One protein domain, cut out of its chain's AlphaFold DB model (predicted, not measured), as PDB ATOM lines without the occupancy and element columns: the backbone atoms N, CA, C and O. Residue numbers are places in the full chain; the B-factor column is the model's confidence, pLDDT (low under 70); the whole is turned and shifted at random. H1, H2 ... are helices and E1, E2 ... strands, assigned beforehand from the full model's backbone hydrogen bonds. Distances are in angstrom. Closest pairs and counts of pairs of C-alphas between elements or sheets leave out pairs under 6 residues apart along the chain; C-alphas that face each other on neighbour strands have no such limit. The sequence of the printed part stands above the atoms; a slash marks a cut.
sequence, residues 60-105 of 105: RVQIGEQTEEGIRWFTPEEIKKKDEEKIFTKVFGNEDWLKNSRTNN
ATOM      1  N   ARG A  60     275.948 211.222 222.471       78.25
ATOM      2  CA  ARG A  60     276.799 210.032 222.551       78.25
ATOM      3  C   ARG A  60     275.958 208.798 222.246       78.25
ATOM      4  O   ARG A  60     275.144 208.356 223.061       78.25
ATOM      5  N   VAL A  61     276.147 208.263 221.050       81.00
ATOM      6  CA  VAL A  61     275.493 207.044 220.588       81.00
ATOM      7  C   VAL A  61     276.518 205.920 220.580       81.00
ATOM      8  O   VAL A  61     277.688 206.131 220.269       81.00
ATOM      9  N   GLN A  62     276.089 204.726 220.979       81.94
ATOM     10  CA  GLN A  62     276.939 203.555 220.869       81.94
ATOM     11  C   GLN A  62     276.961 203.151 219.395       81.94
ATOM     12  O   GLN A  62     275.922 202.823 218.833       81.94
ATOM     13  N   ILE A  63     278.138 203.225 218.787       85.19
ATOM     14  CA  ILE A  63     278.357 202.981 217.353       85.19
ATOM     15  C   ILE A  63     278.940 201.593 217.069       85.19
ATOM     16  O   ILE A  63     279.082 201.205 215.915       85.19
ATOM     17  N   GLY A  64     279.256 200.831 218.115       87.62
ATOM     18  CA  GLY A  64     279.760 199.473 218.000       87.62
ATOM     19  C   GLY A  64     279.847 198.761 219.344       87.62
ATOM     20  O   GLY A  64     279.564 199.329 220.408       87.62
ATOM     21  N   GLU A  65     280.261 197.507 219.280       88.12
ATOM     22  CA  GLU A  65     280.551 196.656 220.427       88.12
ATOM     23  C   GLU A  65     281.980 196.131 220.361       88.12
ATOM     24  O   GLU A  65     282.545 195.935 219.285       88.12
ATOM     25  N   GLN A  66     282.575 195.931 221.533       87.12
ATOM     26  CA  GLN A  66     283.854 195.255 221.641       87.12
ATOM     27  C   GLN A  66     283.593 193.752 221.742       87.12
ATOM     28  O   GLN A  66     282.978 193.286 222.700       87.12
ATOM     29  N   THR A  67     284.051 193.019 220.737       85.62
ATOM     30  CA  THR A  67     284.002 191.560 220.635       85.62
ATOM     31  C   THR A  67     285.419 190.998 220.812       85.62
ATOM     32  O   THR A  67     286.399 191.744 220.773       85.62
ATOM     33  N   GLU A  68     285.552 189.685 221.007       85.62
ATOM     34  CA  GLU A  68     286.851 189.004 221.156       85.62
ATOM     35  C   GLU A  68     287.775 189.195 219.937       85.62
ATOM     36  O   GLU A  68     288.993 189.250 220.085       85.62
ATOM     37  N   GLU A  69     287.198 189.384 218.746       81.75
ATOM     38  CA  GLU A  69     287.920 189.625 217.487       81.75
ATOM     39  C   GLU A  69     288.218 191.114 217.214       81.75
ATOM     40  O   GLU A  69     288.906 191.446 216.250       81.75
ATOM     41  N   GLY A  70     287.720 192.030 218.054       83.38
ATOM     42  CA  GLY A  70     287.907 193.474 217.895       83.38
ATOM     43  C   GLY A  70     286.609 194.277 217.971       83.38
ATOM     44  O   GLY A  70     285.606 193.838 218.529       83.38
ATOM     45  N   ILE A  71     286.634 195.504 217.447       85.75
ATOM     46  CA  ILE A  71     285.467 196.396 217.463       85.75
ATOM     47  C   ILE A  71     284.572 196.068 216.269       85.75
ATOM     48  O   ILE A  71     284.947 196.312 215.120       85.75
ATOM     49  N   ARG A  72     283.367 195.567 216.549       89.69
ATOM     50  CA  ARG A  72     282.309 195.400 215.554       89.69
ATOM     51  C   ARG A  72     281.468 196.671 215.500       89.69
ATOM     52  O   ARG A  72     280.815 197.042 216.475       89.69
ATOM     53  N   TRP A  73     281.474 197.332 214.349       88.62
ATOM     54  CA  TRP A  73     280.619 198.490 214.092       88.62
ATOM     55  C   TRP A  73     279.167 198.059 213.904       88.62
ATOM     56  O   TRP A  73     278.889 197.040 213.272       88.62
ATOM     57  N   PHE A  74     278.245 198.850 214.445       89.81
ATOM     58  CA  PHE A  74     276.817 198.619 214.287       89.81
ATOM     59  C   PHE A  74     276.298 199.184 212.970       89.81
ATOM     60  O   PHE A  74     276.710 200.252 212.510       89.81
ATOM     61  N   THR A  75     275.330 198.482 212.395       87.69
ATOM     62  CA  THR A  75     274.510 199.001 211.301       87.69
ATOM     63  C   THR A  75     273.589 200.128 211.797       87.69
ATOM     64  O   THR A  75     273.266 200.189 212.988       87.69
ATOM     65  N   PRO A  76     273.107 201.025 210.917       84.00
ATOM     66  CA  PRO A  76     272.205 202.111 211.317       84.00
ATOM     67  C   PRO A  76     270.932 201.625 212.029       84.00
ATOM     68  O   PRO A  76     270.437 202.283 212.946       84.00
ATOM     69  N   GLU A  77     270.421 200.456 211.640       84.12
ATOM     70  CA  GLU A  77     269.247 199.830 212.252       84.12
ATOM     71  C   GLU A  77     269.538 199.332 213.673       84.12
ATOM     72  O   GLU A  77     268.756 199.581 214.594       84.12
ATOM     73  N   GLU A  78     270.694 198.696 213.880       83.69
ATOM     74  CA  GLU A  78     271.149 198.255 215.203       83.69
ATOM     75  C   GLU A  78     271.379 199.444 216.140       83.69
ATOM     76  O   GLU A  78     270.998 199.386 217.310       83.69
ATOM     77  N   ILE A  79     271.933 200.546 215.626       85.06
ATOM     78  CA  ILE A  79     272.118 201.786 216.389       85.06
ATOM     79  C   ILE A  79     270.770 202.321 216.881       85.06
ATOM     80  O   ILE A  79     270.639 202.661 218.059       85.06
ATOM     81  N   LYS A  80     269.759 202.370 216.003       82.00
ATOM     82  CA  LYS A  80     268.418 202.850 216.355       82.00
ATOM     83  C   LYS A  80     267.767 201.960 217.413       82.00
ATOM     84  O   LYS A  80     267.308 202.465 218.434       82.00
ATOM     85  N   LYS A  81     267.817 200.639 217.223       84.25
ATOM     86  CA  LYS A  81     267.273 199.667 218.179       84.25
ATOM     87  C   LYS A  81     267.951 199.770 219.549       84.25
ATOM     88  O   LYS A  81     267.279 199.815 220.576       84.25
ATOM     89  N   LYS A  82     269.283 199.878 219.576       84.06
ATOM     90  CA  LYS A  82     270.051 200.079 220.815       84.06
ATOM     91  C   LYS A  82     269.700 201.396 221.499       84.06
ATOM     92  O   LYS A  82     269.691 201.452 222.725       84.06
ATOM     93  N   ASP A  83     269.435 202.459 220.741       81.56
ATOM     94  CA  ASP A  83     269.053 203.746 221.318       81.56
ATOM     95  C   ASP A  83     267.639 203.711 221.915       81.56
ATOM     96  O   ASP A  83     267.447 204.248 223.003       81.56
ATOM     97  N   GLU A  84     266.689 203.012 221.289       80.94
ATOM     98  CA  GLU A  84     265.338 202.762 221.823       80.94
ATOM     99  C   GLU A  84     265.355 201.876 223.085       80.94
ATOM    100  O   GLU A  84     264.563 202.060 224.012       80.94
ATOM    101  N   GLU A  85     266.292 200.929 223.167       83.25
ATOM    102  CA  GLU A  85     266.437 200.045 224.327       83.25
ATOM    103  C   GLU A  85     267.010 200.746 225.568       83.25
ATOM    104  O   GLU A  85     266.773 200.272 226.690       83.25
ATOM    105  N   LYS A  86     267.717 201.876 225.401       82.31
ATOM    106  CA  LYS A  86     268.313 202.624 226.518       82.31
ATOM    107  C   LYS A  86     267.243 203.087 227.498       82.31
ATOM    108  O   LYS A  86     266.249 203.710 227.132       82.31
ATOM    109  N   ILE A  87     267.529 202.883 228.782       77.00
ATOM    110  CA  ILE A  87     266.680 203.329 229.898       77.00
ATOM    111  C   ILE A  87     266.370 204.825 229.780       77.00
ATOM    112  O   ILE A  87     265.237 205.236 229.991       77.00
ATOM    113  N   PHE A  88     267.356 205.630 229.383       72.75
ATOM    114  CA  PHE A  88     267.170 207.066 229.212       72.75
ATOM    115  C   PHE A  88     266.116 207.390 228.140       72.75
ATOM    116  O   PHE A  88     265.186 208.139 228.411       72.75
ATOM    117  N   THR A  89     266.187 206.758 226.966       76.69
ATOM    118  CA  THR A  89     265.194 206.938 225.891       76.69
ATOM    119  C   THR A  89     263.808 206.436 226.307       76.69
ATOM    120  O   THR A  89     262.804 207.060 225.982       76.69
ATOM    121  N   LYS A  90     263.729 205.355 227.093       77.00
ATOM    122  CA  LYS A  90     262.451 204.849 227.629       77.00
ATOM    123  C   LYS A  90     261.795 205.797 228.633       77.00
ATOM    124  O   LYS A  90     260.573 205.873 228.677       77.00
ATOM    125  N   VAL A  91     262.589 206.494 229.447       74.75
ATOM    126  CA  VAL A  91     262.088 207.403 230.493       74.75
ATOM    127  C   VAL A  91     261.782 208.794 229.938       74.75
ATOM    128  O   VAL A  91     260.787 209.397 230.326       74.75
ATOM    129  N   PHE A  92     262.620 209.306 229.035       71.19
ATOM    130  CA  PHE A  92     262.535 210.683 228.533       71.19
ATOM    131  C   PHE A  92     261.957 210.794 227.113       71.19
ATOM    132  O   PHE A  92     261.745 211.903 226.626       71.19
ATOM    133  N   GLY A  93     261.655 209.665 226.469       69.88
ATOM    134  CA  GLY A  93     261.123 209.608 225.112       69.88
ATOM    135  C   GLY A  93     262.189 209.813 224.036       69.88
ATOM    136  O   GLY A  93     263.373 210.020 224.315       69.88
ATOM    137  N   ASN A  94     261.756 209.736 222.776       69.06
ATOM    138  CA  ASN A  94     262.639 209.992 221.647       69.06
ATOM    139  C   ASN A  94     262.818 211.502 221.463       69.06
ATOM    140  O   ASN A  94     261.856 212.266 221.394       69.06
ATOM    141  N   GLU A  95     264.064 211.946 221.384       66.19
ATOM    142  CA  GLU A  95     264.406 213.369 221.411       66.19
ATOM    143  C   GLU A  95     264.375 214.019 220.015       66.19
ATOM    144  O   GLU A  95     265.079 214.995 219.756       66.19
ATOM    145  N   ASP A  96     263.572 213.481 219.094       65.88
ATOM    146  CA  ASP A  96     263.490 213.951 217.705       65.88
ATOM    147  C   ASP A  96     263.090 215.438 217.617       65.88
ATOM    148  O   ASP A  96     263.499 216.148 216.697       65.88
ATOM    149  N   TRP A  97     262.393 215.959 218.633       60.56
ATOM    150  CA  TRP A  97     262.045 217.377 218.757       60.56
ATOM    151  C   TRP A  97     263.261 218.316 218.918       60.56
ATOM    152  O   TRP A  97     263.180 219.487 218.538       60.56
ATOM    153  N   LEU A  98     264.409 217.823 219.408       60.38
ATOM    154  CA  LEU A  98     265.657 218.602 219.484       60.38
ATOM    155  C   LEU A  98     266.311 218.813 218.110       60.38
ATOM    156  O   LEU A  98     267.092 219.745 217.936       60.38
ATOM    157  N   LYS A  99     266.010 217.966 217.113       56.75
ATOM    158  CA  LYS A  99     266.516 218.167 215.744       56.75
ATOM    159  C   LYS A  99     265.792 219.318 215.045       56.75
ATOM    160  O   LYS A  99     266.448 220.125 214.395       56.75
ATOM    161  N   ASN A 100     264.482 219.455 215.264       53.34
ATOM    162  CA  ASN A 100     263.676 220.544 214.692       53.34
ATOM    163  C   ASN A 100     264.039 221.935 215.236       53.34
ATOM    164  O   ASN A 100     263.813 222.938 214.567       53.34
ATOM    165  N   SER A 101     264.611 222.021 216.438       55.31
ATOM    166  CA  SER A 101     265.059 223.298 217.014       55.31
ATOM    167  C   SER A 101     266.374 223.803 216.408       55.31
ATOM    168  O   SER A 101     266.645 224.995 216.487       55.31
ATOM    169  N   ARG A 102     267.166 222.933 215.759       54.59
ATOM    170  CA  ARG A 102     268.385 223.325 215.026       54.59
ATOM    171  C   ARG A 102     268.109 223.808 213.596       54.59
ATOM    172  O   ARG A 102     268.955 224.483 213.037       54.59
ATOM    173  N   THR A 103     266.960 223.473 213.005       52.03
ATOM    174  CA  THR A 103     266.588 223.887 211.634       52.03
ATOM    175  C   THR A 103     265.868 225.236 211.553       52.03
ATOM    176  O   THR A 103     265.657 225.730 210.453       52.03
ATOM    177  N   ASN A 104     265.474 225.815 212.692       49.28
ATOM    178  CA  ASN A 104     264.740 227.087 212.769       49.28
ATOM    179  C   ASN A 104     265.602 228.281 213.238       49.28
ATOM    180  O   ASN A 104     265.046 229.332 213.547       49.28
ATOM    181  N   ASN A 105     266.926 228.119 213.293       44.88
ATOM    182  CA  ASN A 105     267.918 229.184 213.496       44.88
ATOM    183  C   ASN A 105     268.854 229.235 212.286       44.88
ATOM    184  O   ASN A 105     269.418 230.322 212.044       44.88
TER     185      ASN A 105
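This is residues 60 to 105 of the 105 residues of an uncharacterized protein of Yarrowia lipolytica (UniProt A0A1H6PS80). The model is an open, winding chain without a packed core: a flat two-strand hairpin of E1 and E2 at one end, then H1, then the shorter H2 set nearly square to it, and last a thin tail that holds the small helix H3. The turn of the hairpin and the last residues make the two ends of the long axis; H1 lies between them, and residues 85 to 92 and 95 to 105 stick out with nothing packed on them. The printed part has 46 residues with two named strands followed by three named helices, in the order E1, E2, H1, H2, H3; the sheet, of order E1 - E2, is antiparallel, and the class is mixed, helices and strands. The whole is only just loose, close to extended, with a radius of gyration of the C-alphas of 13.7 A, and it is elongated, spanning 44 by 24 by 16 A.

From the first printed residue, the first named element is E1, residues 64 to 67, and a tight link of two residues leads to E2, residues 70 to 73. The two strands form a hairpin; they are antiparallel neighbours, with 154 degrees between their N-to-C directions. Their C-alphas 64 and 73 face each other at 4.1 A, and C-alphas 67 and 70 face each other at 5.1 A. Across the pair, N 65 and O 72 are within hydrogen-bond range at 2.9 A, and so are N 70 and O 67 at 3.0 A. A tight link of two residues joins E2 to H1, residues 76 to 85. E1 and H1 are only just apart, with their closest C-alphas 8.1 A from each other. One residue, Lys 86, makes the tight link from H1 to H2, residues 87 to 92. H1 and H2 are close but not clearly touching, with 2 pairs of C-alphas within 8 A; the closest C-alphas are those of Asp 83 and Thr 89, 6.8 A apart. Their lines stand at 76 degrees, about perpendicular. A tight link of four residues leads on to H3, residues 97 to 100. H2 and H3 are apart, and so are H1 and H3. H2 and H3 are both apart from E1 and from E2. In H1 and H2 every O i to N i+4 pair is within hydrogen-bond range; H3, with 4 residues, is too short for such a pair, and its 1 pair of O i and N i+3 is not within range.

E1 runs from Gly 64, whose C-alpha is at (279.760, 199.473, 218.000), to Thr 67, 9.4 A from first to last C-alpha. E2 runs from Gly 70 to Trp 73 and measures 9.6 A. H1, the longest helix, runs from Pro 76, with its C-alpha at (272.205, 202.111, 211.317), to Glu 85, 14.4 A away. H2 goes from Ile 87 to Phe 92 over 8.6 A. H3 goes from Trp 97 to Asn 100 over 5.4 A and ends at C-alpha 100 at (263.676, 220.544, 214.692).

The two C-alphas farthest apart are those of Glu 68 and Asn 105, at 45.1 A, while the first and last printed C-alphas, of Arg 60 and Asn 105, are 23.0 A apart. The printed part has no cut and ends at residue 105, the chain's last residue. The links between named elements are tight, and no link is long. Residues 85 to 92, of which 87 to 92 belong to H2, and residues 95 to 105, of which 97 to 100 belong to H3, stand free. The mean pLDDT of the printed part is 75.9, and residues 93 to 105 are under 70; the mean for H3 is 58.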